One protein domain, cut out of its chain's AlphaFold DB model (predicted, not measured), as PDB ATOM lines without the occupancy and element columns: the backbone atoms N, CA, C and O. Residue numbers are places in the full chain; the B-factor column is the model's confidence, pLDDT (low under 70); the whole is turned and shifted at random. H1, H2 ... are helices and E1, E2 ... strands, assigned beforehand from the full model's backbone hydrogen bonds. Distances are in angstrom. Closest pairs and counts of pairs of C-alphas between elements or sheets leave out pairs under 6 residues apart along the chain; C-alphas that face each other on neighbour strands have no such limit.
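AT A GLANCE: This is residues 8 to 82 of the 213 residues of the protein "Rad60-SLD domain-containing protein" of Spathaspora passalidarum (strain NRRL Y-27907 / 11-Y1) (UniProt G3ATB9). With little regular structure, the model is a small antiparallel sheet, E2, E1, E3 in order, with a long loop, residues 29 to 61, reaching far out and two short helices, H1 and H2, after E3. Residues 48 to 53 stick out free. The 75 printed residues run E1, E2, E3, H1, H2, class mixed, with 21 in named elements. The whole is loose, radius of gyration of the C-alphas 15.3 A, spanning 45 by 26 by 22 A.

IN THESE COORDINATES: E1, residues 17 to 21, begins at C-alpha (81.622, 91.808, 21.370) and spans 13.4 A. E2 is residues 26 to 28; E3, residues 62 to 66, spans 13.0 A. H1 is residues 73 to 76; H2, residues 78 to 81, ends at C-alpha (63.862, 94.060, 10.733).

HOW THE PARTS SIT: E1 and E2 form a hairpin; N 21 and O 26 are 2.8 A apart. E1 and E3 are antiparallel at 150 degrees; N 18 and O 65 are 2.8 A apart. H1 only grazes the sheet with residues 73 to 74. H1 and H2 touch only at the corner, closest C-alphas Met 74 and Phe 80, 5.2 A. Both are too short for an O i to N i+4 pair.

THE WHOLE: The printed part has no cut; E2 to E3 is a long link. Residues 8 to 9, 43 to 45 and 82 are under pLDDT 70.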
ATOM      1  N   LEU A   8      75.448  83.039  29.814       66.38
ATOM      2  CA  LEU A   8      75.414  83.632  28.473       66.38
ATOM      3  C   LEU A   8      76.349  84.838  28.368       66.38
ATOM      4  O   LEU A   8      76.885  85.066  27.290       66.38
ATOM      5  N   LEU A   9      76.568  85.578  29.462       68.19
ATOM      6  CA  LEU A   9      77.513  86.700  29.474       68.19
ATOM      7  C   LEU A   9      78.961  86.227  29.340       68.19
ATOM      8  O   LEU A   9      79.738  86.903  28.680       68.19
ATOM      9  N   ASP A  10      79.302  85.053  29.878       73.44
ATOM     10  CA  ASP A  10      80.658  84.488  29.783       73.44
ATOM     11  C   ASP A  10      81.105  84.200  28.336       73.44
ATOM     12  O   ASP A  10      82.287  83.973  28.082       73.44
ATOM     13  N   ARG A  11      80.174  84.207  27.370       73.62
ATOM     14  CA  ARG A  11      80.481  84.060  25.938       73.62
ATOM     15  C   ARG A  11      80.955  85.355  25.286       73.62
ATOM     16  O   ARG A  11      81.590  85.303  24.239       73.62
ATOM     17  N   TYR A  12      80.639  86.495  25.889       78.31
ATOM     18  CA  TYR A  12      80.933  87.808  25.345       78.31
ATOM     19  C   TYR A  12      82.162  88.374  26.049       78.31
ATOM     20  O   TYR A  12      82.127  88.673  27.243       78.31
ATOM     21  N   SER A  13      83.263  88.527  25.314       82.12
ATOM     22  CA  SER A  13      84.420  89.278  25.797       82.12
ATOM     23  C   SER A  13      84.371  90.711  25.256       82.12
ATOM     24  O   SER A  13      83.821  90.933  24.173       82.12
ATOM     25  N   PRO A  14      84.951  91.700  25.956       77.88
ATOM     26  CA  PRO A  14      85.027  93.074  25.454       77.88
ATOM     27  C   PRO A  14      85.717  93.196  24.086       77.88
ATOM     28  O   PRO A  14      85.442  94.130  23.346       77.88
ATOM     29  N   GLU A  15      86.601  92.253  23.755       80.94
ATOM     30  CA  GLU A  15      87.372  92.239  22.506       80.94
ATOM     31  C   GLU A  15      86.582  91.627  21.338       80.94
ATOM     32  O   GLU A  15      86.795  91.990  20.182       80.94
ATOM     33  N   THR A  16      85.655  90.706  21.624       82.94
ATOM     34  CA  THR A  16      84.893  89.964  20.604       82.94
ATOM     35  C   THR A  16      83.429  90.370  20.519       82.94
ATOM     36  O   THR A  16      82.674  89.782  19.743       82.94
ATOM     37  N   SER A  17      83.014  91.373  21.291       88.88
ATOM     38  CA  SER A  17      81.622  91.808  21.370       88.88
ATOM     39  C   SER A  17      81.475  93.261  20.954       88.88
ATOM     40  O   SER A  17      82.327  94.097  21.242       88.88
ATOM     41  N   ALA A  18      80.356  93.568  20.315       88.25
ATOM     42  CA  ALA A  18      79.964  94.915  19.953       88.25
ATOM     43  C   ALA A  18      78.613  95.255  20.583       88.25
ATOM     44  O   ALA A  18      77.769  94.386  20.817       88.25
ATOM     45  N   LEU A  19      78.411  96.540  20.854       91.12
ATOM     46  CA  LEU A  19      77.154  97.060  21.367       91.12
ATOM     47  C   LEU A  19      76.424  97.764  20.227       91.12
ATOM     48  O   LEU A  19      77.016  98.585  19.536       91.12
ATOM     49  N   VAL A  20      75.146  97.466  20.025       90.50
ATOM     50  CA  VAL A  20      74.330  98.114  18.993       90.50
ATOM     51  C   VAL A  20      73.162  98.822  19.644       90.50
ATOM     52  O   VAL A  20      72.387  98.212  20.376       90.50
ATOM     53  N   TRP A  21      73.026 100.110  19.358       90.31
ATOM     54  CA  TRP A  21      71.881 100.909  19.754       90.31
ATOM     55  C   TRP A  21      70.667 100.556  18.889       90.31
ATOM     56  O   TRP A  21      70.703 100.717  17.666       90.31
ATOM     57  N   LEU A  22      69.584 100.106  19.525       85.81
ATOM     58  CA  LEU A  22      68.351  99.729  18.837       85.81
ATOM     59  C   LEU A  22      67.647 100.926  18.202       85.81
ATOM     60  O   LEU A  22      67.401 100.921  16.996       85.81
ATOM     61  N   GLU A  23      67.349 101.963  18.985       85.19
ATOM     62  CA  GLU A  23      66.569 103.107  18.502       85.19
ATOM     63  C   GLU A  23      67.349 103.930  17.464       85.19
ATOM     64  O   GLU A  23      66.767 104.404  16.489       85.19
ATOM     65  N   GLY A  24      68.670 104.045  17.630       80.69
ATOM     66  CA  GLY A  24      69.554 104.713  16.669       80.69
ATOM     67  C   GLY A  24      69.966 103.851  15.476       80.69
ATOM     68  O   GLY A  24      70.574 104.371  14.544       80.69
ATOM     69  N   LYS A  25      69.651 102.547  15.493       86.25
ATOM     70  CA  LYS A  25      70.050 101.562  14.472       86.25
ATOM     71  C   LYS A  25      71.536 101.636  14.118       86.25
ATOM     72  O   LYS A  25      71.911 101.578  12.948       86.25
ATOM     73  N   MET A  26      72.383 101.788  15.129       87.25
ATOM     74  CA  MET A  26      73.808 102.010  14.923       87.25
ATOM     75  C   MET A  26      74.645 101.216  15.909       87.25
ATOM     76  O   MET A  26      74.271 101.046  17.067       87.25
ATOM     77  N   LEU A  27      75.801 100.752  15.448       90.38
ATOM     78  CA  LEU A  27      76.821 100.215  16.333       90.38
ATOM     79  C   LEU A  27      77.352 101.353  17.212       90.38
ATOM     80  O   LEU A  27      77.521 102.468  16.725       90.38
ATOM     81  N   ILE A  28      77.571 101.079  18.496       89.62
ATOM     82  CA  ILE A  28      78.174 101.989  19.470       89.62
ATOM     83  C   ILE A  28      79.648 101.597  19.600       89.62
ATOM     84  O   ILE A  28      79.959 100.578  20.225       89.62
ATOM     85  N   PRO A  29      80.571 102.375  19.018       85.06
ATOM     86  CA  PRO A  29      81.991 102.172  19.234       85.06
ATOM     87  C   PRO A  29      82.377 102.387  20.698       85.06
ATOM     88  O   PRO A  29      81.750 103.161  21.419       85.06
ATOM     89  N   THR A  30      83.467 101.755  21.125       82.94
ATOM     90  CA  THR A  30      83.967 101.811  22.511       82.94
ATOM     91  C   THR A  30      84.311 103.218  23.002       82.94
ATOM     92  O   THR A  30      84.285 103.464  24.202       82.94
ATOM     93  N   PHE A  31      84.602 104.141  22.085       79.19
ATOM     94  CA  PHE A  31      84.945 105.534  22.375       79.19
ATOM     95  C   PHE A  31      83.726 106.470  22.435       79.19
ATOM     96  O   PHE A  31      83.869 107.660  22.692       79.19
ATOM     97  N   TYR A  32      82.506 105.978  22.192       80.19
ATOM     98  CA  TYR A  32      81.326 106.832  22.287       80.19
ATOM     99  C   TYR A  32      80.976 107.139  23.745       80.19
ATOM    100  O   TYR A  32      80.855 106.251  24.589       80.19
ATOM    101  N   THR A  33      80.731 108.417  24.026       79.38
ATOM    102  CA  THR A  33      80.202 108.890  25.303       79.38
ATOM    103  C   THR A  33      78.708 109.204  25.162       79.38
ATOM    104  O   THR A  33      78.205 109.402  24.051       79.38
ATOM    105  N   PRO A  34      77.954 109.337  26.269       74.75
ATOM    106  CA  PRO A  34      76.559 109.774  26.194       74.75
ATOM    107  C   PRO A  34      76.364 111.104  25.443       74.75
ATOM    108  O   PRO A  34      75.301 111.330  24.868       74.75
ATOM    109  N   LYS A  35      77.383 111.979  25.421       73.06
ATOM    110  CA  LYS A  35      77.349 113.247  24.676       73.06
ATOM    111  C   LYS A  35      77.460 113.032  23.166       73.06
ATOM    112  O   LYS A  35      76.726 113.677  22.417       73.06
ATOM    113  N   THR A  36      78.337 112.131  22.721       78.50
ATOM    114  CA  THR A  36      78.553 111.863  21.289       78.50
ATOM    115  C   THR A  36      77.414 111.048  20.681       78.50
ATOM    116  O   THR A  36      77.057 111.273  19.528       78.50
ATOM    117  N   LEU A  37      76.747 110.202  21.475       77.38
ATOM    118  CA  LEU A  37      75.565 109.440  21.047       77.38
ATOM    119  C   LEU A  37      74.344 110.312  20.698       77.38
ATOM    120  O   LEU A  37      73.379 109.787  20.146       77.38
ATOM    121  N   ARG A  38      74.361 111.621  21.013       77.06
ATOM    122  CA  ARG A  38      73.257 112.576  20.762       77.06
ATOM    123  C   ARG A  38      71.881 111.989  21.110       77.06
ATOM    124  O   ARG A  38      70.911 112.188  20.379       77.06
ATOM    125  N   ILE A  39      71.808 111.256  22.224       81.81
ATOM    126  CA  ILE A  39      70.597 110.546  22.637       81.81
ATOM    127  C   ILE A  39      69.502 111.594  22.884       81.81
ATOM    128  O   ILE A  39      69.727 112.525  23.669       81.81
ATOM    129  N   PRO A  40      68.337 111.489  22.221       75.12
ATOM    130  CA  PRO A  40      67.272 112.459  22.405       75.12
ATOM    131  C   PRO A  40      66.771 112.445  23.859       75.12
ATOM    132  O   PRO A  40      66.782 111.397  24.514       75.12
ATOM    133  N   PRO A  41      66.320 113.594  24.390       74.94
ATOM    134  CA  PRO A  41      65.637 113.623  25.676       74.94
ATOM    135  C   PRO A  41      64.351 112.772  25.617       74.94
ATOM    136  O   PRO A  41      63.828 112.533  24.525       74.94
ATOM    137  N   PRO A  42      63.809 112.327  26.766       77.31
ATOM    138  CA  PRO A  42      62.545 111.603  26.804       77.31
ATOM    139  C   PRO A  42      61.450 112.402  26.090       77.31
ATOM    140  O   PRO A  42      61.375 113.620  26.248       77.31
ATOM    141  N   ALA A  43      60.589 111.720  25.330       66.69
ATOM    142  CA  ALA A  43      59.594 112.349  24.453       66.69
ATOM    143  C   ALA A  43      58.621 113.311  25.170       66.69
ATOM    144  O   ALA A  43      58.028 114.179  24.535       66.69
ATOM    145  N   SER A  44      58.470 113.178  26.490       68.44
ATOM    146  CA  SER A  44      57.632 114.039  27.326       68.44
ATOM    147  C   SER A  44      58.319 115.320  27.810       68.44
ATOM    148  O   SER A  44      57.653 116.134  28.444       68.44
ATOM    149  N   PHE A  45      59.615 115.515  27.547       69.56
ATOM    150  CA  PHE A  45      60.380 116.639  28.081       69.56
ATOM    151  C   PHE A  45      60.540 117.767  27.055       69.56
ATOM    152  O   PHE A  45      61.253 117.637  26.056       69.56
ATOM    153  N   ASN A  46      59.914 118.912  27.317       70.81
ATOM    154  CA  ASN A  46      60.039 120.114  26.508       70.81
ATOM    155  C   ASN A  46      61.050 121.085  27.133       70.81
ATOM    156  O   ASN A  46      60.754 121.764  28.113       70.81
ATOM    157  N   LEU A  47      62.214 121.231  26.495       70.06
ATOM    158  CA  LEU A  47      63.321 122.104  26.925       70.06
ATOM    159  C   LEU A  47      62.935 123.576  27.168       70.06
ATOM    160  O   LEU A  47      63.679 124.300  27.827       70.06
ATOM    161  N   VAL A  48      61.817 124.042  26.606       71.75
ATOM    162  CA  VAL A  48      61.353 125.434  26.723       71.75
ATOM    163  C   VAL A  48      60.422 125.630  27.923       71.75
ATOM    164  O   VAL A  48      60.317 126.742  28.442       71.75
ATOM    165  N   ILE A  49      59.731 124.573  28.354       70.62
ATOM    166  CA  ILE A  49      58.635 124.648  29.332       70.62
ATOM    167  C   ILE A  49      59.016 123.942  30.635       70.62
ATOM    168  O   ILE A  49      58.704 124.440  31.719       70.62
ATOM    169  N   ASP A  50      59.716 122.818  30.532       75.75
ATOM    170  CA  ASP A  50      59.974 121.918  31.644       75.75
ATOM    171  C   ASP A  50      61.327 122.202  32.298       75.75
ATOM    172  O   ASP A  50      62.317 122.568  31.657       75.75
ATOM    173  N   LYS A  51      61.383 122.037  33.620       76.56
ATOM    174  CA  LYS A  51      62.625 122.179  34.378       76.56
ATOM    175  C   LYS A  51      63.448 120.909  34.244       76.56
ATOM    176  O   LYS A  51      62.952 119.820  34.504       76.56
ATOM    177  N   VAL A  52      64.735 121.068  33.949       73.56
ATOM    178  CA  VAL A  52      65.699 119.958  33.824       73.56
ATOM    179  C   VAL A  52      65.755 119.081  35.084       73.56
ATOM    180  O   VAL A  52      66.030 117.894  34.994       73.56
ATOM    181  N   GLU A  53      65.445 119.642  36.255       77.69
ATOM    182  CA  GLU A  53      65.410 118.919  37.535       77.69
ATOM    183  C   GLU A  53      64.302 117.854  37.610       77.69
ATOM    184  O   GLU A  53      64.456 116.868  38.326       77.69
ATOM    185  N   ASP A  54      63.216 118.029  36.852       78.31
ATOM    186  CA  ASP A  54      62.068 117.113  36.810       78.31
ATOM    187  C   ASP A  54      62.166 116.114  35.639       78.31
ATOM    188  O   ASP A  54      61.256 115.315  35.398       78.31
ATOM    189  N   MET A  55      63.273 116.155  34.891       76.81
ATOM    190  CA  MET A  55      63.511 115.306  33.731       76.81
ATOM    191  C   MET A  55      63.704 113.850  34.164       76.81
ATOM    192  O   MET A  55      64.575 113.525  34.975       76.81
ATOM    193  N   GLN A  56      62.903 112.948  33.595       80.50
ATOM    194  CA  GLN A  56      63.110 111.518  33.798       80.50
ATOM    195  C   GLN A  56      64.415 111.059  33.125       80.50
ATOM    196  O   GLN A  56      64.795 111.612  32.091       80.50
ATOM    197  N   PRO A  57      65.107 110.040  33.669       80.94
ATOM    198  CA  PRO A  57      66.283 109.476  33.020       80.94
ATOM    199  C   PRO A  57      65.958 108.972  31.612       80.94
ATOM    200  O   PRO A  57      64.980 108.249  31.415       80.94
ATOM    201  N   THR A  58      66.803 109.308  30.640       81.06
ATOM    202  CA  THR A  58      66.711 108.743  29.293       81.06
ATOM    203  C   THR A  58      67.113 107.272  29.328       81.06
ATOM    204  O   THR A  58      68.202 106.930  29.789       81.06
ATOM    205  N   VAL A  59      66.233 106.399  28.840       82.00
ATOM    206  CA  VAL A  59      66.503 104.963  28.729       82.00
ATOM    207  C   VAL A  59      67.101 104.680  27.355       82.00
ATOM    208  O   VAL A  59      66.556 105.109  26.343       82.00
ATOM    209  N   LEU A  60      68.223 103.964  27.340       84.31
ATOM    210  CA  LEU A  60      68.918 103.525  26.136       84.31
ATOM    211  C   LEU A  60      68.818 102.001  26.036       84.31
ATOM    212  O   LEU A  60      69.205 101.311  26.985       84.31
ATOM    213  N   THR A  61      68.339 101.478  24.906       86.75
ATOM    214  CA  THR A  61      68.251 100.030  24.694       86.75
ATOM    215  C   THR A  61      69.328  99.573  23.719       86.75
ATOM    216  O   THR A  61      69.366  99.990  22.560       86.75
ATOM    217  N   CYS A  62      70.199  98.675  24.178       88.75
ATOM    218  CA  CYS A  62      71.283  98.141  23.365       88.75
ATOM    219  C   CYS A  62      71.220  96.619  23.251       88.75
ATOM    220  O   CYS A  62      70.846  95.929  24.202       88.75
ATOM    221  N   LEU A  63      71.660  96.106  22.106       88.94
ATOM    222  CA  LEU A  63      71.955  94.695  21.893       88.94
ATOM    223  C   LEU A  63      73.455  94.457  22.024       88.94
ATOM    224  O   LEU A  63      74.258  95.163  21.418       88.94
ATOM    225  N   LEU A  64      73.819  93.446  22.807       89.31
ATOM    226  CA  LEU A  64      75.175  92.916  22.850       89.31
ATOM    227  C   LEU A  64      75.279  91.806  21.805       89.31
ATOM    228  O   LEU A  64      74.567  90.805  21.896       89.31
ATOM    229  N   ILE A  65      76.133  92.008  20.810       89.25
ATOM    230  CA  ILE A  65      76.312  91.096  19.681       89.25
ATOM    231  C   ILE A  65      77.773  90.676  19.571       89.25
ATOM    232  O   ILE A  65      78.663  91.342  20.090       89.25
ATOM    233  N   GLU A  66      78.033  89.583  18.866       88.19
ATOM    234  CA  GLU A  66      79.398  89.215  18.480       88.19
ATOM    235  C   GLU A  66      79.904  90.152  17.374       88.19
ATOM    236  O   GLU A  66      79.134  90.565  16.501       88.19
ATOM    237  N   ASN A  67      81.198  90.472  17.397       85.31
ATOM    238  CA  ASN A  67      81.811  91.424  16.470       85.31
ATOM    239  C   ASN A  67      81.741  90.954  15.003       85.31
ATOM    240  O   ASN A  67      81.623  91.774  14.100       85.31
ATOM    241  N   GLU A  68      81.699  89.642  14.754       85.88
ATOM    242  CA  GLU A  68      81.484  89.067  13.413       85.88
ATOM    243  C   GLU A  68      80.157  89.519  12.782       85.88
ATOM    244  O   GLU A  68      80.039  89.652  11.568       85.88
ATOM    245  N   ASN A  69      79.156  89.815  13.615       86.56
ATOM    246  CA  ASN A  69      77.833  90.237  13.167       86.56
ATOM    247  C   ASN A  69      77.717  91.766  13.016       86.56
ATOM    248  O   ASN A  69      76.647  92.259  12.656       86.56
ATOM    249  N   SER A  70      78.782  92.526  13.293       84.88
ATOM    250  CA  SER A  70      78.784  93.999  13.302       84.88
ATOM    251  C   SER A  70      78.497  94.647  11.946       84.88
ATOM    252  O   SER A  70      77.980  95.759  11.900       84.88
ATOM    253  N   GLU A  71      78.778  93.965  10.839       85.06
ATOM    254  CA  GLU A  71      78.520  94.495   9.494       85.06
ATOM    255  C   GLU A  71      77.099  94.185   9.006       85.06
ATOM    256  O   GLU A  71      76.557  94.872   8.142       85.06
ATOM    257  N   GLN A  72      76.469  93.149   9.568       85.94
ATOM    258  CA  GLN A  72      75.213  92.586   9.066       85.94
ATOM    259  C   GLN A  72      74.097  92.559  10.119       85.94
ATOM    260  O   GLN A  72      73.032  91.987   9.875       85.94
ATOM    261  N   PHE A  73      74.290  93.196  11.279       87.00
ATOM    262  CA  PHE A  73      73.356  93.123  12.410       87.00
ATOM    263  C   PHE A  73      71.921  93.527  12.046       87.00
ATOM    264  O   PHE A  73      70.975  92.944  12.572       87.00
ATOM    265  N   MET A  74      71.738  94.459  11.104       83.50
ATOM    266  CA  MET A  74      70.407  94.872  10.640       83.50
ATOM    267  C   MET A  74      69.605  93.724  10.006       83.50
ATOM    268  O   MET A  74      68.378  93.713  10.076       83.50
ATOM    269  N   ASN A  75      70.299  92.752   9.410       85.75
ATOM    270  CA  ASN A  75      69.703  91.604   8.731       85.75
ATOM    271  C   ASN A  75      69.698  90.343   9.596       85.75
ATOM    272  O   ASN A  75      68.923  89.432   9.327       85.75
ATOM    273  N   ILE A  76      70.545  90.267  10.621       85.50
ATOM    274  CA  ILE A  76      70.663  89.084  11.481       85.50
ATOM    275  C   ILE A  76      69.657  89.142  12.634       85.50
ATOM    276  O   ILE A  76      69.043  88.129  12.969       85.50
ATOM    277  N   TYR A  77      69.466  90.326  13.223       85.44
ATOM    278  CA  TYR A  77      68.662  90.485  14.431       85.44
ATOM    279  C   TYR A  77      67.253  91.012  14.094       85.44
ATOM    280  O   TYR A  77      67.117  92.067  13.462       85.44
ATOM    281  N   PRO A  78      66.181  90.298  14.495       82.38
ATOM    282  CA  PRO A  78      64.798  90.643  14.150       82.38
ATOM    283  C   PRO A  78      64.341  91.998  14.712       82.38
ATOM    284  O   PRO A  78      63.409  92.607  14.175       82.38
ATOM    285  N   GLU A  79      65.005  92.492  15.756       82.12
ATOM    286  CA  GLU A  79      64.769  93.797  16.368       82.12
ATOM    287  C   GLU A  79      65.024  94.965  15.399       82.12
ATOM    288  O   GLU A  79      64.410  96.018  15.550       82.12
ATOM    289  N   PHE A  80      65.866  94.785  14.373       79.81
ATOM    290  CA  PHE A  80      66.099  95.800  13.331       79.81
ATOM    291  C   PHE A  80      65.230  95.611  12.086       79.81
ATOM    292  O   PHE A  80      65.014  96.566  11.337       79.81
ATOM    293  N   GLN A  81      64.717  94.399  11.874       76.06
ATOM    294  CA  GLN A  81      63.862  94.060  10.733       76.06
ATOM    295  C   GLN A  81      62.416  94.509  10.952       76.06
ATOM    296  O   GLN A  81      61.698  94.834  10.004       76.06
ATOM    297  N   THR A  82      61.974  94.534  12.208       62.16
ATOM    298  CA  THR A  82      60.614  94.933  12.554       62.16
ATOM    299  C   THR A  82      60.568  96.446  12.736       62.16
ATOM    300  O   THR A  82      61.006  96.975  13.752       62.16
TER     301      THR A  82